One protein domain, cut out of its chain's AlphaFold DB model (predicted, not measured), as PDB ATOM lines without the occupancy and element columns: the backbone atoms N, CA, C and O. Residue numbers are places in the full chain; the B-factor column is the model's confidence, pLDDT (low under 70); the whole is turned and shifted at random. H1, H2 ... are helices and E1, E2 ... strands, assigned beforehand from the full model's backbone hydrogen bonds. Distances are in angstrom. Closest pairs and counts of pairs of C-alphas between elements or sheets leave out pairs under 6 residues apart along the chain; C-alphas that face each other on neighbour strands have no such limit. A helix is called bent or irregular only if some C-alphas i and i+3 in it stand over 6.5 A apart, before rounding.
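AT A GLANCE: This is residues 44 to 212 of the 280 residues of an uncharacterized protein of Bionectria ochroleuca (UniProt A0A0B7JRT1). Picture one long, strongly twisted sheet of seven strands, E1 to E7, with the bent hairpin E2 and E3 reaching toward one end and the small hairpin E6 and E7 toward the other. H2 and H3 are on the same face of it, the sheet curling round H3, while a separate hairpin of two strands, E8 and E9, follows H4, apart from those seven strands. The printed part has 169 residues with four named helices and nine named strands, in the order H1 H2 E1 H3 E2 E3 E4 E5 E6 E7 H4 E8 E9, of mixed class. The large sheet is branched at E5, with E1 parallel to E5 and its other pairs antiparallel; E2 to E7 form a meander, each strand the antiparallel neighbour of the one before. The whole is compact, with a radius of gyration of the C-alphas of 16.7 A, but elongated, spanning 58 by 35 by 31 A.

HOW THE PARTS SIT: Look first at H1, residues 53 to 56, which is not on the branched sheet. H2, residues 68 to 80, is on it; its closest C-alphas to E2, residues 111 to 121, are Asp 77 and Gly 117, 5.7 A apart. E1, residues 93 to 97, runs parallel to E5, residues 164 to 172, with N 94 and O 166 2.8 A apart. H3, residues 98 to 107, is closest to E5 at the C-alphas of Asn 98 and Gly 169, 5.0 A. E2 and E3, residues 124 to 136, are a hairpin, with N 117 and O 128 at 2.9 A; they bend by 67 degrees at residue 116 and 69 degrees at residue 127. E4, residues 154 to 158, is the antiparallel neighbour of E3, with N 135 and O 155 within hydrogen-bond range at 2.9 A, and of E5, with N 156 and O 165 within hydrogen-bond range at 2.9 A. E1 lies on one side of E5, E4 and E6, residues 180 to 182, on the other; N 182 and O 171 are 2.8 A apart. E7, residues 188 to 190, pairs with E6 at N 181 and O 189, 2.8 A. H4, residues 191 to 194, only grazes the sheet. E8, residues 198 to 202, and E9, residues 205 to 209, are a hairpin, with N 200 and O 207 at 2.8 A. Every O i to N i+4 pair is within hydrogen-bond range in H3, 7 of 9 in H2; H1 and H4 are too short for such a pair.

IN THESE COORDINATES: Find C-alpha 53 at (5.633, 0.685, -30.976), where H1 begins. H2 runs 18.7 A and is irregular, only just: C-alphas 69 and 72 are 6.6 A apart. From C-alpha 124 at (6.952, -17.150, -45.872), E3 runs 34.2 A; E2 runs 27.8 A and E5 26.2 A. E9 ends at C-alpha 209, (26.595, 9.953, -44.132).

THE WHOLE: The C-alphas farthest apart, Asp 122 and Ser 176, are 57.8 A apart. The printed part has no cut; the links H1 to H2, H2 to E1 and E3 to E4 are long. Mean pLDDT of the printed part is 86.2, with residues 79 to 91 and 203 to 204 under 70.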
ATOM      1  N   TYR A  44       0.076  18.419 -37.946       92.81
ATOM      2  CA  TYR A  44      -0.159  17.845 -39.275       92.81
ATOM      3  C   TYR A  44      -0.090  16.315 -39.264       92.81
ATOM      4  O   TYR A  44      -1.006  15.639 -39.729       92.81
ATOM      5  N   PHE A  45       0.983  15.778 -38.686       93.75
ATOM      6  CA  PHE A  45       1.231  14.346 -38.591       93.75
ATOM      7  C   PHE A  45       0.759  13.784 -37.252       93.75
ATOM      8  O   PHE A  45       1.035  14.363 -36.204       93.75
ATOM      9  N   TYR A  46       0.060  12.652 -37.278       93.00
ATOM     10  CA  TYR A  46      -0.429  11.988 -36.072       93.00
ATOM     11  C   TYR A  46      -0.016  10.527 -36.075       93.00
ATOM     12  O   TYR A  46      -0.170   9.821 -37.072       93.00
ATOM     13  N   GLU A  47       0.493  10.089 -34.938       91.75
ATOM     14  CA  GLU A  47       0.952   8.735 -34.697       91.75
ATOM     15  C   GLU A  47      -0.179   7.888 -34.096       91.75
ATOM     16  O   GLU A  47      -1.081   8.410 -33.424       91.75
ATOM     17  N   ALA A  48      -0.153   6.573 -34.319       91.25
ATOM     18  CA  ALA A  48      -1.059   5.667 -33.628       91.25
ATOM     19  C   ALA A  48      -0.758   5.664 -32.113       91.25
ATOM     20  O   ALA A  48       0.378   5.817 -31.669       91.25
ATOM     21  N   SER A  49      -1.796   5.503 -31.288       84.75
ATOM     22  CA  SER A  49      -1.686   5.573 -29.822       84.75
ATOM     23  C   SER A  49      -1.930   4.214 -29.156       84.75
ATOM     24  O   SER A  49      -2.574   3.323 -29.722       84.75
ATOM     25  N   GLY A  50      -1.440   4.058 -27.925       79.81
ATOM     26  CA  GLY A  50      -1.726   2.913 -27.052       79.81
ATOM     27  C   GLY A  50      -0.547   1.979 -26.762       79.81
ATOM     28  O   GLY A  50      -0.684   1.122 -25.894       79.81
ATOM     29  N   SER A  51       0.598   2.141 -27.427       81.75
ATOM     30  CA  SER A  51       1.843   1.419 -27.122       81.75
ATOM     31  C   SER A  51       3.059   2.230 -27.590       81.75
ATOM     32  O   SER A  51       2.903   3.168 -28.371       81.75
ATOM     33  N   LEU A  52       4.259   1.876 -27.113       76.56
ATOM     34  CA  LEU A  52       5.508   2.497 -27.575       76.56
ATOM     35  C   LEU A  52       5.773   2.207 -29.057       76.56
ATOM     36  O   LEU A  52       6.216   3.094 -29.759       76.56
ATOM     37  N   ALA A  53       5.436   1.016 -29.562       78.62
ATOM     38  CA  ALA A  53       5.633   0.685 -30.976       78.62
ATOM     39  C   ALA A  53       4.706   1.491 -31.903       78.62
ATOM     40  O   ALA A  53       5.086   1.866 -33.010       78.62
ATOM     41  N   ARG A  54       3.485   1.805 -31.449       86.62
ATOM     42  CA  ARG A  54       2.484   2.522 -32.256       86.62
ATOM     43  C   ARG A  54       2.866   3.954 -32.606       86.62
ATOM     44  O   ARG A  54       2.343   4.475 -33.589       86.62
ATOM     45  N   VAL A  55       3.789   4.575 -31.866       85.12
ATOM     46  CA  VAL A  55       4.207   5.959 -32.145       85.12
ATOM     47  C   VAL A  55       4.952   6.096 -33.481       85.12
ATOM     48  O   VAL A  55       5.138   7.203 -33.964       85.12
ATOM     49  N   HIS A  56       5.303   4.982 -34.119       87.25
ATOM     50  CA  HIS A  56       6.001   4.946 -35.404       87.25
ATOM     51  C   HIS A  56       5.087   4.582 -36.583       87.25
ATOM     52  O   HIS A  56       5.545   4.269 -37.680       87.25
ATOM     53  N   TYR A  57       3.770   4.609 -36.360       90.31
ATOM     54  CA  TYR A  57       2.767   4.377 -37.391       90.31
ATOM     55  C   TYR A  57       1.944   5.636 -37.621       90.31
ATOM     56  O   TYR A  57       1.426   6.227 -36.674       90.31
ATOM     57  N   ASP A  58       1.779   6.042 -38.876       93.56
ATOM     58  CA  ASP A  58       0.900   7.148 -39.230       93.56
ATOM     59  C   ASP A  58      -0.554   6.687 -39.093       93.56
ATOM     60  O   ASP A  58      -0.993   5.727 -39.736       93.56
ATOM     61  N   ILE A  59      -1.320   7.382 -38.248       93.44
ATOM     62  CA  ILE A  59      -2.681   6.976 -37.880       93.44
ATOM     63  C   ILE A  59      -3.627   6.885 -39.084       93.44
ATOM     64  O   ILE A  59      -4.636   6.188 -39.021       93.44
ATOM     65  N   ARG A  60      -3.322   7.581 -40.188       93.38
ATOM     66  CA  ARG A  60      -4.148   7.561 -41.404       93.38
ATOM     67  C   ARG A  60      -4.066   6.222 -42.139       93.38
ATOM     68  O   ARG A  60      -4.999   5.886 -42.863       93.38
ATOM     69  N   TYR A  61      -2.968   5.488 -41.957       92.38
ATOM     70  CA  TYR A  61      -2.655   4.247 -42.674       92.38
ATOM     71  C   TYR A  61      -2.501   3.034 -41.748       92.38
ATOM     72  O   TYR A  61      -2.534   1.901 -42.228       92.38
ATOM     73  N   PHE A  62      -2.369   3.256 -40.437       91.75
ATOM     74  CA  PHE A  62      -2.274   2.200 -39.436       91.75
ATOM     75  C   PHE A  62      -3.494   1.270 -39.451       91.75
ATOM     76  O   PHE A  62      -4.642   1.719 -39.427       91.75
ATOM     77  N   LYS A  63      -3.232  -0.039 -39.426       89.69
ATOM     78  CA  LYS A  63      -4.264  -1.082 -39.303       89.69
ATOM     79  C   LYS A  63      -4.050  -1.909 -38.045       89.69
ATOM     80  O   LYS A  63      -4.945  -2.011 -37.212       89.69
ATOM     81  N   GLU A  64      -2.852  -2.457 -37.913       88.56
ATOM     82  CA  GLU A  64      -2.406  -3.270 -36.790       88.56
ATOM     83  C   GLU A  64      -0.886  -3.166 -36.649       88.56
ATOM     84  O   GLU A  64      -0.201  -2.725 -37.573       88.56
ATOM     85  N   GLU A  65      -0.368  -3.521 -35.471       86.38
ATOM     86  CA  GLU A  65       1.079  -3.601 -35.264       86.38
ATOM     87  C   GLU A  65       1.627  -4.767 -36.088       86.38
ATOM     88  O   GLU A  65       1.094  -5.877 -36.033       86.38
ATOM     89  N   VAL A  66       2.688  -4.508 -36.849       85.50
ATOM     90  CA  VAL A  66       3.404  -5.555 -37.576       85.50
ATOM     91  C   VAL A  66       4.037  -6.528 -36.547       85.50
ATOM     92  O   VAL A  66       4.339  -6.143 -35.414       85.50
ATOM     93  N   PRO A  67       4.171  -7.829 -36.854       83.62
ATOM     94  CA  PRO A  67       4.890  -8.760 -35.986       83.62
ATOM     95  C   PRO A  67       6.398  -8.473 -35.915       83.62
ATOM     96  O   PRO A  67       7.008  -7.990 -36.869       83.62
ATOM     97  N   TYR A  68       7.027  -8.829 -34.791       77.38
ATOM     98  CA  TYR A  68       8.444  -8.551 -34.523       77.38
ATOM     99  C   TYR A  68       9.411  -9.063 -35.605       77.38
ATOM    100  O   TYR A  68      10.329  -8.363 -36.027       77.38
ATOM    101  N   ASP A  69       9.201 -10.294 -36.058       75.12
ATOM    102  CA  ASP A  69       9.981 -10.964 -37.096       75.12
ATOM    103  C   ASP A  69       9.766 -10.362 -38.493       75.12
ATOM    104  O   ASP A  69      10.666 -10.408 -39.336       75.12
ATOM    105  N   GLU A  70       8.614  -9.727 -38.718       78.00
ATOM    106  CA  GLU A  70       8.274  -9.049 -39.968       78.00
ATOM    107  C   GLU A  70       8.749  -7.587 -40.008       78.00
ATOM    108  O   GLU A  70       8.962  -7.045 -41.098       78.00
ATOM    109  N   HIS A  71       8.999  -6.950 -38.855       76.25
ATOM    110  CA  HIS A  71       9.435  -5.547 -38.779       76.25
ATOM    111  C   HIS A  71      10.662  -5.257 -39.609       76.25
ATOM    112  O   HIS A  71      10.631  -4.356 -40.450       76.25
ATOM    113  N   ARG A  72      11.714  -6.067 -39.439       73.12
ATOM    114  CA  ARG A  72      12.949  -5.936 -40.217       73.12
ATOM    115  C   ARG A  72      12.647  -5.856 -41.706       73.12
ATOM    116  O   ARG A  72      13.367  -5.181 -42.421       73.12
ATOM    117  N   LEU A  73      11.626  -6.554 -42.187       75.31
ATOM    118  CA  LEU A  73      11.367  -6.769 -43.604       75.31
ATOM    119  C   LEU A  73      10.448  -5.701 -44.177       75.31
ATOM    120  O   LEU A  73      10.719  -5.198 -45.268       75.31
ATOM    121  N   VAL A  74       9.424  -5.290 -43.426       74.75
ATOM    122  CA  VAL A  74       8.629  -4.112 -43.783       74.75
ATOM    123  C   VAL A  74       9.514  -2.875 -43.802       74.75
ATOM    124  O   VAL A  74       9.532  -2.184 -44.817       74.75
ATOM    125  N   LEU A  75      10.325  -2.674 -42.759       73.50
ATOM    126  CA  LEU A  75      11.333  -1.622 -42.708       73.50
ATOM    127  C   LEU A  75      12.312  -1.793 -43.870       73.50
ATOM    128  O   LEU A  75      12.395  -0.920 -44.718       73.50
ATOM    129  N   ARG A  76      12.978  -2.941 -44.028       75.25
ATOM    130  CA  ARG A  76      13.905  -3.186 -45.150       75.25
ATOM    131  C   ARG A  76      13.292  -2.868 -46.508       75.25
ATOM    132  O   ARG A  76      14.033  -2.402 -47.353       75.25
ATOM    133  N   ASP A  77      12.008  -3.098 -46.758       76.00
ATOM    134  CA  ASP A  77      11.389  -2.763 -48.044       76.00
ATOM    135  C   ASP A  77      10.981  -1.280 -48.135       76.00
ATOM    136  O   ASP A  77      11.292  -0.631 -49.136       76.00
ATOM    137  N   LEU A  78      10.386  -0.710 -47.073       71.06
ATOM    138  CA  LEU A  78      10.137   0.740 -46.918       71.06
ATOM    139  C   LEU A  78      11.406   1.544 -47.140       71.06
ATOM    140  O   LEU A  78      11.412   2.661 -47.639       71.06
ATOM    141  N   ILE A  79      12.506   0.909 -46.816       67.06
ATOM    142  CA  ILE A  79      13.785   1.521 -46.768       67.06
ATOM    143  C   ILE A  79      14.678   1.008 -47.924       67.06
ATOM    144  O   ILE A  79      15.635   1.644 -48.310       67.06
ATOM    145  N   ARG A  80      14.376  -0.079 -48.625       65.62
ATOM    146  CA  ARG A  80      14.984  -0.344 -49.948       65.62
ATOM    147  C   ARG A  80      14.338   0.503 -51.026       65.62
ATOM    148  O   ARG A  80      14.999   0.823 -52.009       65.62
ATOM    149  N   SER A  81      13.080   0.887 -50.821       58.00
ATOM    150  CA  SER A  81      12.502   2.009 -51.549       58.00
ATOM    151  C   SER A  81      13.102   3.354 -51.102       58.00
ATOM    152  O   SER A  81      13.112   4.281 -51.907       58.00
ATOM    153  N   TYR A  82      13.655   3.428 -49.876       49.91
ATOM    154  CA  TYR A  82      14.357   4.588 -49.298       49.91
ATOM    155  C   TYR A  82      15.875   4.336 -49.010       49.91
ATOM    156  O   TYR A  82      16.576   4.339 -50.011       49.91
ATOM    157  N   LEU A  83      16.426   4.087 -47.778       52.59
ATOM    158  CA  LEU A  83      17.797   3.483 -47.496       52.59
ATOM    159  C   LEU A  83      18.015   2.777 -46.088       52.59
ATOM    160  O   LEU A  83      17.821   3.477 -45.105       52.59
ATOM    161  N   GLY A  84      18.354   1.441 -45.983       50.50
ATOM    162  CA  GLY A  84      18.001   0.341 -44.958       50.50
ATOM    163  C   GLY A  84      17.919   0.547 -43.395       50.50
ATOM    164  O   GLY A  84      18.331   1.601 -42.954       50.50
ATOM    165  N   VAL A  85      17.455  -0.435 -42.541       49.00
ATOM    166  CA  VAL A  85      17.354  -0.357 -41.015       49.00
ATOM    167  C   VAL A  85      17.495  -1.675 -40.181       49.00
ATOM    168  O   VAL A  85      17.418  -2.788 -40.705       49.00
ATOM    169  N   MET A  86      17.684  -1.484 -38.857       49.97
ATOM    170  CA  MET A  86      17.677  -2.373 -37.669       49.97
ATOM    171  C   MET A  86      16.302  -3.015 -37.318       49.97
ATOM    172  O   MET A  86      15.304  -2.315 -37.273       49.97
ATOM    173  N   PRO A  87      16.205  -4.314 -36.968       54.00
ATOM    174  CA  PRO A  87      14.920  -5.026 -36.802       54.00
ATOM    175  C   PRO A  87      13.928  -4.502 -35.753       54.00
ATOM    176  O   PRO A  87      12.731  -4.722 -35.908       54.00
ATOM    177  N   TRP A  88      14.413  -3.895 -34.671       57.56
ATOM    178  CA  TRP A  88      13.597  -3.488 -33.519       57.56
ATOM    179  C   TRP A  88      13.406  -1.974 -33.421       57.56
ATOM    180  O   TRP A  88      12.661  -1.521 -32.552       57.56
ATOM    181  N   ASP A  89      14.130  -1.210 -34.239       64.25
ATOM    182  CA  ASP A  89      14.068   0.241 -34.215       64.25
ATOM    183  C   ASP A  89      13.024   0.696 -35.224       64.25
ATOM    184  O   ASP A  89      13.134   0.441 -36.425       64.25
ATOM    185  N   TYR A  90      11.979   1.316 -34.705       64.81
ATOM    186  CA  TYR A  90      10.879   1.825 -35.503       64.81
ATOM    187  C   TYR A  90      11.072   3.304 -35.864       64.81
ATOM    188  O   TYR A  90      10.305   3.823 -36.674       64.81
ATOM    189  N   ASP A  91      12.064   3.978 -35.270       69.25
ATOM    190  CA  ASP A  91      12.312   5.408 -35.449       69.25
ATOM    191  C   ASP A  91      13.427   5.623 -36.473       69.25
ATOM    192  O   ASP A  91      14.613   5.686 -36.142       69.25
ATOM    193  N   LEU A  92      13.058   5.676 -37.756       77.12
ATOM    194  CA  LEU A  92      14.007   6.057 -38.795       77.12
ATOM    195  C   LEU A  92      13.808   7.509 -39.205       77.12
ATOM    196  O   LEU A  92      12.826   7.853 -39.867       77.12
ATOM    197  N   ASP A  93      14.826   8.312 -38.919       84.12
ATOM    198  CA  ASP A  93      14.941   9.672 -39.415       84.12
ATOM    199  C   ASP A  93      15.976   9.780 -40.528       84.12
ATOM    200  O   ASP A  93      17.084   9.226 -40.492       84.12
ATOM    201  N   VAL A  94      15.643  10.620 -41.497       87.56
ATOM    202  CA  VAL A  94      16.591  11.096 -42.490       87.56
ATOM    203  C   VAL A  94      16.602  12.610 -42.540       87.56
ATOM    204  O   VAL A  94      15.583  13.285 -42.405       87.56
ATOM    205  N   GLN A  95      17.782  13.167 -42.762       90.44
ATOM    206  CA  GLN A  95      17.970  14.587 -42.968       90.44
ATOM    207  C   GLN A  95      18.305  14.877 -44.426       90.44
ATOM    208  O   GLN A  95      19.065  14.161 -45.084       90.44
ATOM    209  N   VAL A  96      17.740  15.968 -44.925       92.50
ATOM    210  CA  VAL A  96      17.992  16.490 -46.269       92.50
ATOM    211  C   VAL A  96      18.291  17.983 -46.185       92.50
ATOM    212  O   VAL A  96      17.895  18.665 -45.237       92.50
ATOM    213  N   SER A  97      18.988  18.521 -47.188       93.44
ATOM    214  CA  SER A  97      19.150  19.975 -47.283       93.44
ATOM    215  C   SER A  97      17.783  20.652 -47.449       93.44
ATOM    216  O   SER A  97      16.872  20.083 -48.053       93.44
ATOM    217  N   ASN A  98      17.632  21.882 -46.954       93.81
ATOM    218  CA  ASN A  98      16.396  22.640 -47.158       93.81
ATOM    219  C   ASN A  98      16.037  22.818 -48.637       93.81
ATOM    220  O   ASN A  98      14.858  22.787 -48.964       93.81
ATOM    221  N   ASP A  99      17.018  22.963 -49.523       93.25
ATOM    222  CA  ASP A  99      16.753  23.105 -50.959       93.25
ATOM    223  C   ASP A  99      16.143  21.821 -51.534       93.25
ATOM    224  O   ASP A  99      15.189  21.869 -52.310       93.25
ATOM    225  N   THR A 100      16.637  20.660 -51.093       93.56
ATOM    226  CA  THR A 100      16.044  19.359 -51.423       93.56
ATOM    227  C   THR A 100      14.629  19.240 -50.866       93.56
ATOM    228  O   THR A 100      13.724  18.851 -51.597       93.56
ATOM    229  N   LEU A 101      14.417  19.596 -49.599       95.62
ATOM    230  CA  LEU A 101      13.098  19.540 -48.966       95.62
ATOM    231  C   LEU A 101      12.083  20.455 -49.666       95.62
ATOM    232  O   LEU A 101      10.954  20.037 -49.910       95.62
ATOM    233  N   GLN A 102      12.494  21.670 -50.032       95.12
ATOM    234  CA  GLN A 102      11.669  22.605 -50.791       95.12
ATOM    235  C   GLN A 102      11.288  22.008 -52.150       95.12
ATOM    236  O   GLN A 102      10.117  22.002 -52.518       95.12
ATOM    237  N   TRP A 103      12.254  21.423 -52.864       95.50
ATOM    238  CA  TRP A 103      11.986  20.754 -54.136       95.50
ATOM    239  C   TRP A 103      11.015  19.571 -53.992       95.50
ATOM    240  O   TRP A 103      10.108  19.427 -54.816       95.50
ATOM    241  N   LEU A 104      11.156  18.756 -52.938       94.88
ATOM    242  CA  LEU A 104      10.212  17.677 -52.629       94.88
ATOM    243  C   LEU A 104       8.803  18.233 -52.389       94.88
ATOM    244  O   LEU A 104       7.840  17.704 -52.941       94.88
ATOM    245  N   GLY A 105       8.684  19.318 -51.620       95.62
ATOM    246  CA  GLY A 105       7.415  20.002 -51.365       95.62
ATOM    247  C   GLY A 105       6.747  20.526 -52.635       95.62
ATOM    248  O   GLY A 105       5.554  20.302 -52.838       95.62
ATOM    249  N   ASP A 106       7.520  21.169 -53.507       95.38
ATOM    250  CA  ASP A 106       7.004  21.822 -54.713       95.38
ATOM    251  C   ASP A 106       6.687  20.832 -55.844       95.38
ATOM    252  O   ASP A 106       5.760  21.057 -56.624       95.38
ATOM    253  N   SER A 107       7.461  19.748 -55.954       96.31
ATOM    254  CA  SER A 107       7.445  18.869 -57.136       96.31
ATOM    255  C   SER A 107       6.959  17.450 -56.862       96.31
ATOM    256  O   SER A 107       6.539  16.772 -57.799       96.31
ATOM    257  N   MET A 108       7.049  16.970 -55.619       94.19
ATOM    258  CA  MET A 108       6.814  15.557 -55.296       94.19
ATOM    259  C   MET A 108       5.826  15.321 -54.147       94.19
ATOM    260  O   MET A 108       5.536  14.167 -53.832       94.19
ATOM    261  N   ASN A 109       5.284  16.367 -53.527       96.75
ATOM    262  CA  ASN A 109       4.341  16.200 -52.428       96.75
ATOM    263  C   ASN A 109       3.091  15.412 -52.867       96.75
ATOM    264  O   ASN A 109       2.467  15.729 -53.881       96.75
ATOM    265  N   ARG A 110       2.718  14.407 -52.071       95.38
ATOM    266  CA  ARG A 110       1.633  13.441 -52.299       95.38
ATOM    267  C   ARG A 110       1.797  12.571 -53.539       95.38
ATOM    268  O   ARG A 110       0.810  12.138 -54.132       95.38
ATOM    269  N   THR A 111       3.036  12.319 -53.945       95.50
ATOM    270  CA  THR A 111       3.312  11.317 -54.977       95.50
ATOM    271  C   THR A 111       3.351   9.919 -54.368       95.50
ATOM    272  O   THR A 111       3.890   9.722 -53.279       95.50
ATOM    273  N   GLU A 112       2.774   8.960 -55.087       95.38
ATOM    274  CA  GLU A 112       2.799   7.541 -54.735       95.38
ATOM    275  C   GLU A 112       3.860   6.814 -55.563       95.38
ATOM    276  O   GLU A 112       3.991   7.042 -56.770       95.38
ATOM    277  N   HIS A 113       4.606   5.919 -54.920       90.56
ATOM    278  CA  HIS A 113       5.717   5.195 -55.525       90.56
ATOM    279  C   HIS A 113       5.538   3.701 -55.312       90.56
ATOM    280  O   HIS A 113       5.515   3.216 -54.180       90.56
ATOM    281  N   ALA A 114       5.400   2.975 -56.419       89.94
ATOM    282  CA  ALA A 114       5.327   1.524 -56.405       89.94
ATOM    283  C   ALA A 114       6.735   0.922 -56.320       89.94
ATOM    284  O   ALA A 114       7.651   1.348 -57.026       89.94
ATOM    285  N   PHE A 115       6.889  -0.098 -55.487       86.50
ATOM    286  CA  PHE A 115       8.138  -0.825 -55.314       86.50
ATOM    287  C   PHE A 115       7.862  -2.322 -55.254       86.50
ATOM    288  O   PHE A 115       6.972  -2.772 -54.532       86.50
ATOM    289  N   GLU A 116       8.649  -3.099 -55.989       86.38
ATOM    290  CA  GLU A 116       8.594  -4.557 -55.923       86.38
ATOM    291  C   GLU A 116       9.368  -5.028 -54.690       86.38
ATOM    292  O   GLU A 116      10.594  -5.159 -54.705       86.38
ATOM    293  N   GLY A 117       8.629  -5.222 -53.603       83.44
ATOM    294  CA  GLY A 117       9.134  -5.705 -52.331       83.44
ATOM    295  C   GLY A 117       8.600  -7.096 -52.023       83.44
ATOM    296  O   GLY A 117       8.373  -7.933 -52.902       83.44
ATOM    297  N   THR A 118       8.405  -7.347 -50.736       81.75
ATOM    298  CA  THR A 118       7.951  -8.637 -50.230       81.75
ATOM    299  C   THR A 118       6.920  -8.480 -49.124       81.75
ATOM    300  O   THR A 118       6.901  -7.488 -48.401       81.75
ATOM    301  N   THR A 119       6.047  -9.465 -48.985       79.50
ATOM    302  CA  THR A 119       5.081  -9.578 -47.894       79.50
ATOM    303  C   THR A 119       5.189 -10.954 -47.252       79.50
ATOM    304  O   THR A 119       5.744 -11.875 -47.857       79.50
ATOM    305  N   TYR A 120       4.661 -11.098 -46.044       72.00
ATOM    306  CA  TYR A 120       4.633 -12.365 -45.331       72.00
ATOM    307  C   TYR A 120       3.233 -12.950 -45.378       72.00
ATOM    308  O   TYR A 120       2.252 -12.334 -44.976       72.00
ATOM    309  N   VAL A 121       3.145 -14.158 -45.926       75.19
ATOM    310  CA  VAL A 121       1.914 -14.946 -45.925       75.19
ATOM    311  C   VAL A 121       2.274 -16.312 -45.378       75.19
ATOM    312  O   VAL A 121       3.152 -16.988 -45.922       75.19
ATOM    313  N   ASP A 122       1.627 -16.692 -44.278       78.62
ATOM    314  CA  ASP A 122       1.836 -17.966 -43.584       78.62
ATOM    315  C   ASP A 122       3.303 -18.218 -43.167       78.62
ATOM    316  O   ASP A 122       3.794 -19.346 -43.233       78.62
ATOM    317  N   GLY A 123       4.029 -17.166 -42.768       75.81
ATOM    318  CA  GLY A 123       5.430 -17.254 -42.329       75.81
ATOM    319  C   GLY A 123       6.464 -17.352 -43.459       75.81
ATOM    320  O   GLY A 123       7.634 -17.630 -43.198       75.81
ATOM    321  N   TRP A 124       6.058 -17.128 -44.714       75.75
ATOM    322  CA  TRP A 124       6.952 -17.150 -45.872       75.75
ATOM    323  C   TRP A 124       6.975 -15.814 -46.608       75.75
ATOM    324  O   TRP A 124       5.927 -15.245 -46.913       75.75
ATOM    325  N   GLU A 125       8.182 -15.378 -46.978       80.06
ATOM    326  CA  GLU A 125       8.412 -14.211 -47.830       80.06
ATOM    327  C   GLU A 125       7.857 -14.478 -49.239       80.06
ATOM    328  O   GLU A 125       8.230 -15.438 -49.924       80.06
ATOM    329  N   ARG A 126       6.931 -13.629 -49.677       84.75
ATOM    330  CA  ARG A 126       6.321 -13.660 -51.006       84.75
ATOM    331  C   ARG A 126       6.566 -12.326 -51.701       84.75
ATOM    332  O   ARG A 126       6.443 -11.296 -51.046       84.75
ATOM    333  N   PRO A 127       6.869 -12.303 -53.008       88.12
ATOM    334  CA  PRO A 127       6.915 -11.055 -53.759       88.12
ATOM    335  C   PRO A 127       5.587 -10.304 -53.643       88.12
ATOM    336  O   PRO A 127       4.520 -10.911 -53.759       88.12
ATOM    337  N   ALA A 128       5.660  -8.997 -53.424       87.00
ATOM    338  CA  ALA A 128       4.495  -8.133 -53.365       87.00
ATOM    339  C   ALA A 128       4.855  -6.715 -53.794       87.00
ATOM    340  O   ALA A 128       5.904  -6.183 -53.432       87.00
ATOM    341  N   THR A 129       3.939  -6.074 -54.508       89.25
ATOM    342  CA  THR A 129       4.054  -4.653 -54.809       89.25
ATOM    343  C   THR A 129       3.651  -3.847 -53.575       89.25
ATOM    344  O   THR A 129       2.547  -4.008 -53.047       89.25
ATOM    345  N   LYS A 130       4.551  -2.980 -53.115       88.19
ATOM    346  CA  LYS A 130       4.320  -2.007 -52.043       88.19
ATOM    347  C   LYS A 130       4.098  -0.622 -52.631       88.19
ATOM    348  O   LYS A 130       4.670  -0.297 -53.671       88.19
ATOM    349  N   THR A 131       3.276   0.176 -51.958       91.88
ATOM    350  CA  THR A 131       2.998   1.561 -52.350       91.88
ATOM    351  C   THR A 131       3.422   2.484 -51.225       91.88
ATOM    352  O   THR A 131       2.958   2.335 -50.092       91.88
ATOM    353  N   TYR A 132       4.278   3.441 -51.564       92.62
ATOM    354  CA  TYR A 132       4.801   4.428 -50.634       92.62
ATOM    355  C   TYR A 132       4.319   5.826 -50.980       92.62
ATOM    356  O   TYR A 132       4.296   6.194 -52.153       92.62
ATOM    357  N   LEU A 133       3.967   6.613 -49.969       95.88
ATOM    358  CA  LEU A 133       3.563   8.006 -50.119       95.88
ATOM    359  C   LEU A 133       4.669   8.934 -49.619       95.88
ATOM    360  O   LEU A 133       5.074   8.836 -48.462       95.88
ATOM    361  N   LEU A 134       5.093   9.881 -50.458       96.00
ATOM    362  CA  LEU A 134       5.835  11.053 -49.990       96.00
ATOM    363  C   LEU A 134       4.849  12.140 -49.566       96.00
ATOM    364  O   LEU A 134       4.166  12.712 -50.416       96.00
ATOM    365  N   ASP A 135       4.801  12.456 -48.278       97.62
ATOM    366  CA  ASP A 135       3.896  13.463 -47.725       97.62
ATOM    367  C   ASP A 135       4.689  14.594 -47.065       97.62
ATOM    368  O   ASP A 135       5.388  14.379 -46.075       97.62
ATOM    369  N   VAL A 136       4.618  15.802 -47.623       97.75
ATOM    370  CA  VAL A 136       5.372  16.968 -47.143       97.75
ATOM    371  C   VAL A 136       4.465  17.860 -46.310       97.75
ATOM    372  O   VAL A 136       3.432  18.344 -46.785       97.75
ATOM    373  N   ASN A 137       4.892  18.125 -45.075       96.81
ATOM    374  CA  ASN A 137       4.181  18.975 -44.136       96.81
ATOM    375  C   ASN A 137       4.056  20.402 -44.707       96.81
ATOM    376  O   ASN A 137       5.068  21.006 -45.079       96.81
ATOM    377  N   PRO A 138       2.856  21.011 -44.739       95.31
ATOM    378  CA  PRO A 138       2.685  22.411 -45.132       95.31
ATOM    379  C   PRO A 138       3.555  23.393 -44.336       95.31
ATOM    380  O   PRO A 138       3.900  24.457 -44.840       95.31
ATOM    381  N   HIS A 139       3.948  23.022 -43.117       94.88
ATOM    382  CA  HIS A 139       4.820  23.805 -42.245       94.88
ATOM    383  C   HIS A 139       6.320  23.575 -42.487       94.88
ATOM    384  O   HIS A 139       7.137  24.125 -41.748       94.88
ATOM    385  N   HIS A 140       6.738  22.770 -43.472       94.62
ATOM    386  CA  HIS A 140       8.155  22.429 -43.697       94.62
ATOM    387  C   HIS A 140       9.061  23.665 -43.867       94.62
ATOM    388  O   HIS A 140      10.201  23.691 -43.402       94.62
ATOM    389  N   SER A 141       8.531  24.739 -44.462       92.25
ATOM    390  CA  SER A 141       9.251  25.993 -44.690       92.25
ATOM    391  C   SER A 141       9.456  26.839 -43.427       92.25
ATOM    392  O   SER A 141      10.215  27.814 -43.468       92.25
ATOM    393  N   ASP A 142       8.829  26.491 -42.300       92.44
ATOM    394  CA  ASP A 142       8.908  27.261 -41.056       92.44
ATOM    395  C   ASP A 142      10.335  27.285 -40.488       92.44
ATOM    396  O   ASP A 142      11.077  26.293 -40.475       92.44
ATOM    397  N   LEU A 143      10.767  28.460 -40.020       88.44
ATOM    398  CA  LEU A 143      12.111  28.657 -39.459       88.44
ATOM    399  C   LEU A 143      12.257  28.046 -38.066       88.44
ATOM    400  O   LEU A 143      13.315  27.498 -37.762       88.44
ATOM    401  N   THR A 144      11.198  28.096 -37.263       86.62
ATOM    402  CA  THR A 144      11.213  27.724 -35.843       86.62
ATOM    403  C   THR A 144      10.360  26.492 -35.564       86.62
ATOM    404  O   THR A 144       9.435  26.205 -36.318       86.62
ATOM    405  N   ARG A 145      10.588  25.845 -34.414       88.44
ATOM    406  CA  ARG A 145       9.748  24.753 -33.893       88.44
ATOM    407  C   ARG A 145       8.277  25.140 -33.651       88.44
ATOM    408  O   ARG A 145       7.426  24.257 -33.575       88.44
ATOM    409  N   GLY A 146       7.978  26.433 -33.500       88.19
ATOM    410  CA  GLY A 146       6.644  26.897 -33.118       88.19
ATOM    411  C   GLY A 146       6.254  26.375 -31.733       88.19
ATOM    412  O   GLY A 146       7.051  26.440 -30.799       88.19
ATOM    413  N   ASP A 147       5.045  25.835 -31.616       86.62
ATOM    414  CA  ASP A 147       4.542  25.144 -30.420       86.62
ATOM    415  C   ASP A 147       5.010  23.679 -30.313       86.62
ATOM    416  O   ASP A 147       4.666  22.981 -29.361       86.62
ATOM    417  N   GLY A 148       5.815  23.208 -31.269       88.12
ATOM    418  CA  GLY A 148       6.306  21.836 -31.317       88.12
ATOM    419  C   GLY A 148       5.355  20.838 -31.965       88.12
ATOM    420  O   GLY A 148       5.697  19.661 -31.995       88.12
ATOM    421  N   ALA A 149       4.220  21.270 -32.519       88.56
ATOM    422  CA  ALA A 149       3.326  20.381 -33.253       88.56
ATOM    423  C   ALA A 149       3.920  19.952 -34.611       88.56
ATOM    424  O   ALA A 149       3.777  18.805 -35.020       88.56
ATOM    425  N   ASN A 150       4.635  20.849 -35.296       92.19
ATOM    426  CA  ASN A 150       5.088  20.658 -36.682       92.19
ATOM    427  C   ASN A 150       6.623  20.633 -36.814       92.19
ATOM    428  O   ASN A 150       7.213  21.357 -37.625       92.19
ATOM    429  N   VAL A 151       7.275  19.820 -35.972       92.81
ATOM    430  CA  VAL A 151       8.744  19.652 -35.979       92.81
ATOM    431  C   VAL A 151       9.225  18.882 -37.206       92.81
ATOM    432  O   VAL A 151      10.248  19.255 -37.770       92.81
ATOM    433  N   ILE A 152       8.483  17.851 -37.611       94.62
ATOM    434  CA  ILE A 152       8.817  16.991 -38.748       94.62
ATOM    435  C   ILE A 152       8.333  17.622 -40.051       94.62
ATOM    436  O   ILE A 152       7.196  18.105 -40.145       94.62
ATOM    437  N   ASP A 153       9.213  17.618 -41.049       96.88
ATOM    438  CA  ASP A 153       9.025  18.357 -42.292       96.88
ATOM    439  C   ASP A 153       8.364  17.524 -43.397       96.88
ATOM    440  O   ASP A 153       7.589  18.067 -44.184       96.88
ATOM    441  N   ALA A 154       8.617  16.219 -43.459       96.75
ATOM    442  CA  ALA A 154       7.958  15.305 -44.390       96.75
ATOM    443  C   ALA A 154       8.026  13.855 -43.895       96.75
ATOM    444  O   ALA A 154       8.779  13.548 -42.976       96.75
ATOM    445  N   ARG A 155       7.250  12.966 -44.520       96.06
ATOM    446  CA  ARG A 155       7.264  11.521 -44.279       96.06
ATOM    447  C   ARG A 155       7.326  10.733 -45.577       96.06
ATOM    448  O   ARG A 155       6.708  11.115 -46.571       96.06
ATOM    449  N   TRP A 156       8.021   9.603 -45.532       94.00
ATOM    450  CA  TRP A 156       7.903   8.527 -46.515       94.00
ATOM    451  C   TRP A 156       7.137   7.369 -45.881       94.00
ATOM    452  O   TRP A 156       7.638   6.757 -44.942       94.00
ATOM    453  N   ILE A 157       5.911   7.112 -46.334       93.00
ATOM    454  CA  ILE A 157       4.939   6.273 -45.617       93.00
ATOM    455  C   ILE A 157       4.641   5.002 -46.411       93.00
ATOM    456  O   ILE A 157       4.220   5.092 -47.562       93.00
ATOM    457  N   ASP A 158       4.773   3.830 -45.791       91.62
ATOM    458  CA  ASP A 158       4.187   2.583 -46.291       91.62
ATOM    459  C   ASP A 158       2.666   2.643 -46.130       91.62
ATOM    460  O   ASP A 158       2.133   2.580 -45.021       91.62
ATOM    461  N   MET A 159       1.935   2.746 -47.238       91.94
ATOM    462  CA  MET A 159       0.478   2.888 -47.194       91.94
ATOM    463  C   MET A 159      -0.250   1.596 -46.795       91.94
ATOM    464  O   MET A 159      -1.453   1.627 -46.520       91.94
ATOM    465  N   GLN A 160       0.428   0.443 -46.795       89.50
ATOM    466  CA  GLN A 160      -0.183  -0.831 -46.419       89.50
ATOM    467  C   GLN A 160      -0.209  -1.024 -44.906       89.50
ATOM    468  O   GLN A 160      -1.220  -1.522 -44.399       89.50
ATOM    469  N   THR A 161       0.874  -0.635 -44.230       88.00
ATOM    470  CA  THR A 161       1.092  -0.853 -42.790       88.00
ATOM    471  C   THR A 161       0.964   0.427 -41.965       88.00
ATOM    472  O   THR A 161       0.530   0.382 -40.818       88.00
ATOM    473  N   GLY A 162       1.308   1.573 -42.553       90.44
ATOM    474  CA  GLY A 162       1.396   2.871 -41.894       90.44
ATOM    475  C   GLY A 162       2.759   3.189 -41.285       90.44
ATOM    476  O   GLY A 162       2.907   4.288 -40.759       90.44
ATOM    477  N   LEU A 163       3.747   2.288 -41.368       90.38
ATOM    478  CA  LEU A 163       5.128   2.599 -40.981       90.38
ATOM    479  C   LEU A 163       5.691   3.724 -41.854       90.38
ATOM    480  O   LEU A 163       5.393   3.795 -43.050       90.38
ATOM    481  N   PHE A 164       6.512   4.592 -41.271       91.06
ATOM    482  CA  PHE A 164       7.075   5.733 -41.985       91.06
ATOM    483  C   PHE A 164       8.537   6.001 -41.636       91.06
ATOM    484  O   PHE A 164       9.058   5.520 -40.637       91.06
ATOM    485  N   ILE A 165       9.178   6.794 -42.494       90.19
ATOM    486  CA  ILE A 165      10.471   7.435 -42.252       90.19
ATOM    487  C   ILE A 165      10.212   8.931 -42.142       90.19
ATOM    488  O   ILE A 165       9.619   9.516 -43.060       90.19
ATOM    489  N   ASP A 166      10.666   9.548 -41.058       92.75
ATOM    490  CA  ASP A 166      10.596  10.994 -40.887       92.75
ATOM    491  C   ASP A 166      11.728  11.668 -41.677       92.75
ATOM    492  O   ASP A 166      12.892  11.276 -41.638       92.75
ATOM    493  N   ILE A 167      11.382  12.699 -42.447       93.69
ATOM    494  CA  ILE A 167      12.313  13.493 -43.249       93.69
ATOM    495  C   ILE A 167      12.396  14.886 -42.626       93.69
ATOM    496  O   ILE A 167      11.399  15.609 -42.534       93.69
ATOM    497  N   THR A 168      13.605  15.285 -42.244       94.38
ATOM    498  CA  THR A 168      13.881  16.556 -41.570       94.38
ATOM    499  C   THR A 168      14.802  17.449 -42.404       94.38
ATOM    500  O   THR A 168      15.868  17.041 -42.863       94.38
ATOM    501  N   GLY A 169      14.421  18.713 -42.582       94.06
ATOM    502  CA  GLY A 169      15.212  19.700 -43.307       94.06
ATOM    503  C   GLY A 169      16.262  20.380 -42.429       94.06
ATOM    504  O   GLY A 169      15.931  21.041 -41.434       94.06
ATOM    505  N   VAL A 170      17.525  20.324 -42.854       94.69
ATOM    506  CA  VAL A 170      18.619  21.108 -42.258       94.69
ATOM    507  C   VAL A 170      18.933  22.353 -43.091       94.69
ATOM    508  O   VAL A 170      18.991  22.307 -44.322       94.69
ATOM    509  N   ARG A 171      19.127  23.486 -42.406       94.25
ATOM    510  CA  ARG A 171      19.557  24.769 -42.996       94.25
ATOM    511  C   ARG A 171      20.178  25.683 -41.961       94.25
ATOM    512  O   ARG A 171      20.021  25.463 -40.764       94.25
ATOM    513  N   GLU A 172      20.797  26.760 -42.413       94.31
ATOM    514  CA  GLU A 172      21.150  27.876 -41.538       94.31
ATOM    515  C   GLU A 172      19.871  28.609 -41.111       94.31
ATOM    516  O   GLU A 172      19.201  29.258 -41.914       94.31
ATOM    517  N   ARG A 173      19.485  28.443 -39.841       89.88
ATOM    518  CA  ARG A 173      18.261  29.037 -39.267       89.88
ATOM    519  C   ARG A 173      18.551  30.243 -38.375       89.88
ATOM    520  O   ARG A 173      17.687  31.096 -38.192       89.88
ATOM    521  N   GLU A 174      19.749  30.307 -37.797       89.88
ATOM    522  CA  GLU A 174      20.117  31.277 -36.764       89.88
ATOM    523  C   GLU A 174      21.047  32.355 -37.332       89.88
ATOM    524  O   GLU A 174      22.237  32.122 -37.525       89.88
ATOM    525  N   ALA A 175      20.529  33.570 -37.539       90.06
ATOM    526  CA  ALA A 175      21.323  34.692 -38.054       90.06
ATOM    527  C   ALA A 175      22.524  35.061 -37.156       90.06
ATOM    528  O   ALA A 175      23.511  35.616 -37.629       90.06
ATOM    529  N   SER A 176      22.454  34.744 -35.860       93.56
ATOM    530  CA  SER A 176      23.544  34.935 -34.897       93.56
ATOM    531  C   SER A 176      24.657  33.883 -35.001       93.56
ATOM    532  O   SER A 176      25.699  34.057 -34.371       93.56
ATOM    533  N   ARG A 177      24.455  32.797 -35.760       92.12
ATOM    534  CA  ARG A 177      25.391  31.668 -35.891       92.12
ATOM    535  C   ARG A 177      25.584  31.282 -37.366       92.12
ATOM    536  O   ARG A 177      25.193  30.183 -37.762       92.12
ATOM    537  N   PRO A 178      26.172  32.167 -38.187       92.62
ATOM    538  CA  PRO A 178      26.433  31.856 -39.591       92.62
ATOM    539  C   PRO A 178      27.315  30.604 -39.721       92.62
ATOM    540  O   PRO A 178      28.245  30.415 -38.935       92.62
ATOM    541  N   GLY A 179      27.019  29.745 -40.700       92.75
ATOM    542  CA  GLY A 179      27.735  28.480 -40.915       92.75
ATOM    543  C   GLY A 179      27.325  27.324 -39.992       92.75
ATOM    544  O   GLY A 179      27.854  26.216 -40.135       92.75
ATOM    545  N   VAL A 180      26.378  27.548 -39.072       94.50
ATOM    546  CA  VAL A 180      25.754  26.489 -38.267       94.50
ATOM    547  C   VAL A 180      24.412  26.113 -38.878       94.50
ATOM    548  O   VAL A 180      23.491  26.925 -38.986       94.50
ATOM    549  N   TRP A 181      24.304  24.847 -39.247       94.44
ATOM    550  CA  TRP A 181      23.116  24.242 -39.817       94.44
ATOM    551  C   TRP A 181      22.305  23.586 -38.711       94.44
ATOM    552  O   TRP A 181      22.867  22.993 -37.793       94.44
ATOM    553  N   SER A 182      20.982  23.688 -38.777       94.06
ATOM    554  CA  SER A 182      20.113  23.073 -37.783       94.06
ATOM    555  C   SER A 182      18.765  22.629 -38.329       94.06
ATOM    556  O   SER A 182      18.261  23.134 -39.341       94.06
ATOM    557  N   CYS A 183      18.173  21.663 -37.631       92.19
ATOM    558  CA  CYS A 183      16.774  21.288 -37.789       92.19
ATOM    559  C   CYS A 183      15.874  22.139 -36.875       92.19
ATOM    560  O   CYS A 183      16.347  22.895 -36.019       92.19
ATOM    561  N   LYS A 184      14.550  21.998 -37.015       92.12
ATOM    562  CA  LYS A 184      13.585  22.685 -36.139       92.12
ATOM    563  C   LYS A 184      13.719  22.288 -34.667       92.12
ATOM    564  O   LYS A 184      13.359  23.082 -33.808       92.12
ATOM    565  N   ASN A 185      14.253  21.103 -34.371       88.31
ATOM    566  CA  ASN A 185      14.448  20.635 -32.999       88.31
ATOM    567  C   ASN A 185      15.761  21.103 -32.349       88.31
ATOM    568  O   ASN A 185      16.096  20.661 -31.258       88.31
ATOM    569  N   TYR A 186      16.489  22.025 -32.988       88.31
ATOM    570  CA  TYR A 186      17.728  22.609 -32.467       88.31
ATOM    571  C   TYR A 186      18.928  21.655 -32.369       88.31
ATOM    572  O   TYR A 186      19.911  22.004 -31.706       88.31
ATOM    573  N   HIS A 187      18.907  20.522 -33.080       89.62
ATOM    574  CA  HIS A 187      20.140  19.796 -33.393       89.62
ATOM    575  C   HIS A 187      20.967  20.659 -34.342       89.62
ATOM    576  O   HIS A 187      20.438  21.185 -35.327       89.62
ATOM    577  N   ARG A 188      22.231  20.892 -33.984       92.69
ATOM    578  CA  ARG A 188      23.113  21.859 -34.640       92.69
ATOM    579  C   ARG A 188      24.368  21.167 -35.119       92.69
ATOM    580  O   ARG A 188      24.982  20.422 -34.369       92.69
ATOM    581  N   TYR A 189      24.773  21.519 -36.326       94.00
ATOM    582  CA  TYR A 189      25.937  20.963 -36.987       94.00
ATOM    583  C   TYR A 189      26.726  22.101 -37.621       94.00
ATOM    584  O   TYR A 189      26.159  22.986 -38.267       94.00
ATOM    585  N   GLU A 190      28.041  22.096 -37.467       94.31
ATOM    586  CA  GLU A 190      28.886  22.960 -38.280       94.31
ATOM    587  C   GLU A 190      28.885  22.455 -39.728       94.31
ATOM    588  O   GLU A 190      28.902  21.248 -39.975       94.31
ATOM    589  N   ALA A 191      28.933  23.362 -40.707       93.25
ATOM    590  CA  ALA A 191      28.917  22.976 -42.121       93.25
ATOM    591  C   ALA A 191      30.000  21.933 -42.481       93.25
ATOM    592  O   ALA A 191      29.744  21.024 -43.269       93.25
ATOM    593  N   ARG A 192      31.184  22.014 -41.853       93.56
ATOM    594  CA  ARG A 192      32.294  21.057 -42.038       93.56
ATOM    595  C   ARG A 192      32.031  19.659 -41.473       93.56
ATOM    596  O   ARG A 192      32.694  18.716 -41.888       93.56
ATOM    597  N   GLN A 193      31.106  19.520 -40.521       92.69
ATOM    598  CA  GLN A 193      30.719  18.214 -39.983       92.69
ATOM    599  C   GLN A 193      29.773  17.485 -40.946       92.69
ATOM    600  O   GLN A 193      29.801  16.257 -41.025       92.69
ATOM    601  N   LEU A 194      28.968  18.234 -41.709       92.19
ATOM    602  CA  LEU A 194      28.035  17.686 -42.693       92.19
ATOM    603  C   LEU A 194      28.702  17.420 -44.045       92.19
ATOM    604  O   LEU A 194      28.508  16.348 -44.621       92.19
ATOM    605  N   TRP A 195      29.483  18.380 -44.547       92.31
ATOM    606  CA  TRP A 195      29.914  18.414 -45.943       92.31
ATOM    607  C   TRP A 195      31.434  18.255 -46.130       92.31
ATOM    608  O   TRP A 195      32.203  18.822 -45.353       92.31
ATOM    609  N   PRO A 196      31.883  17.586 -47.215       94.31
ATOM    610  CA  PRO A 196      31.074  16.830 -48.172       94.31
ATOM    611  C   PRO A 196      30.545  15.526 -47.563       94.31
ATOM    612  O   PRO A 196      31.183  14.917 -46.706       94.31
ATOM    613  N   LEU A 197      29.400  15.068 -48.063       89.88
ATOM    614  CA  LEU A 197      28.857  13.763 -47.703       89.88
ATOM    615  C   LEU A 197      29.830  12.635 -48.049       89.88
ATOM    616  O   LEU A 197      30.491  12.659 -49.091       89.88
ATOM    617  N   ARG A 198      29.871  11.610 -47.196       88.56
ATOM    618  CA  ARG A 198      30.688  10.415 -47.406       88.56
ATOM    619  C   ARG A 198      29.823   9.261 -47.905       88.56
ATOM    620  O   ARG A 198      28.829   8.935 -47.256       88.56
ATOM    621  N   PRO A 199      30.196   8.609 -49.019       88.06
ATOM    622  CA  PRO A 199      29.526   7.398 -49.452       88.06
ATOM    623  C   PRO A 199      29.817   6.256 -48.482       88.06
ATOM    624  O   PRO A 199      30.951   6.053 -48.045       88.06
ATOM    625  N   THR A 200      28.783   5.490 -48.181       83.50
ATOM    626  CA  THR A 200      28.851   4.277 -47.378       83.50
ATOM    627  C   THR A 200      27.891   3.231 -47.943       83.50
ATOM    628  O   THR A 200      27.226   3.443 -48.962       83.50
ATOM    629  N   LYS A 201      27.830   2.075 -47.292       76.88
ATOM    630  CA  LYS A 201      26.760   1.105 -47.489       76.88
ATOM    631  C   LYS A 201      25.998   0.953 -46.189       76.88
ATOM    632  O   LYS A 201      26.610   0.724 -45.149       76.88
ATOM    633  N   PHE A 202      24.682   1.020 -46.280       72.50
ATOM    634  CA  PHE A 202      23.780   0.716 -45.188       72.50
ATOM    635  C   PHE A 202      22.964  -0.527 -45.570       72.50
ATOM    636  O   PHE A 202      22.259  -0.508 -46.576       72.50
ATOM    637  N   GLU A 203      23.121  -1.636 -44.832       69.56
ATOM    638  CA  GLU A 203      22.452  -2.928 -45.119       69.56
ATOM    639  C   GLU A 203      22.601  -3.378 -46.596       69.56
ATOM    640  O   GLU A 203      21.688  -3.895 -47.242       69.56
ATOM    641  N   GLY A 204      23.788  -3.134 -47.166       69.50
ATOM    642  CA  GLY A 204      24.129  -3.463 -48.555       69.50
ATOM    643  C   GLY A 204      23.678  -2.441 -49.606       69.50
ATOM    644  O   GLY A 204      24.134  -2.528 -50.748       69.50
ATOM    645  N   VAL A 205      22.867  -1.449 -49.232       73.00
ATOM    646  CA  VAL A 205      22.388  -0.378 -50.116       73.00
ATOM    647  C   VAL A 205      23.345   0.823 -50.054       73.00
ATOM    648  O   VAL A 205      23.787   1.186 -48.962       73.00
ATOM    649  N   PRO A 206      23.720   1.446 -51.189       78.69
ATOM    650  CA  PRO A 206      24.520   2.670 -51.180       78.69
ATOM    651  C   PRO A 206      23.821   3.791 -50.408       78.69
ATOM    652  O   PRO A 206      22.675   4.106 -50.699       78.69
ATOM    653  N   ALA A 207      24.521   4.411 -49.464       81.88
ATOM    654  CA  ALA A 207      23.998   5.500 -48.645       81.88
ATOM    655  C   ALA A 207      25.033   6.620 -48.491       81.88
ATOM    656  O   ALA A 207      26.206   6.452 -48.840       81.88
ATOM    657  N   LEU A 208      24.601   7.764 -47.963       85.12
ATOM    658  CA  LEU A 208      25.468   8.888 -47.637       85.12
ATOM    659  C   LEU A 208      25.378   9.184 -46.139       85.12
ATOM    660  O   LEU A 208      24.316   9.084 -45.534       85.12
ATOM    661  N   VAL A 209      26.506   9.549 -45.542       89.56
ATOM    662  CA  VAL A 209      26.595   9.953 -44.132       89.56
ATOM    663  C   VAL A 209      27.367  11.267 -44.010       89.56
ATOM    664  O   VAL A 209      28.169  11.572 -44.904       89.56
ATOM    665  N   PRO A 210      27.161  12.047 -42.931       91.75
ATOM    666  CA  PRO A 210      27.938  13.260 -42.686       91.75
ATOM    667  C   PRO A 210      29.450  13.024 -42.760       91.75
ATOM    668  O   PRO A 210      29.934  11.928 -42.466       91.75
ATOM    669  N   TYR A 211      30.212  14.065 -43.101       91.56
ATOM    670  CA  TYR A 211      31.675  13.994 -43.141       91.56
ATOM    671  C   TYR A 211      32.275  13.506 -41.809       91.56
ATOM    672  O   TYR A 211      33.032  12.525 -41.784       91.56
ATOM    673  N   SER A 212      31.853  14.139 -40.710       93.19
ATOM    674  CA  SER A 212      32.271  13.857 -39.331       93.19
ATOM    675  C   SER A 212      31.199  13.091 -38.549       93.19
ATOM    676  O   SER A 212      30.905  13.422 -37.406       93.19
TER     677      SER A 212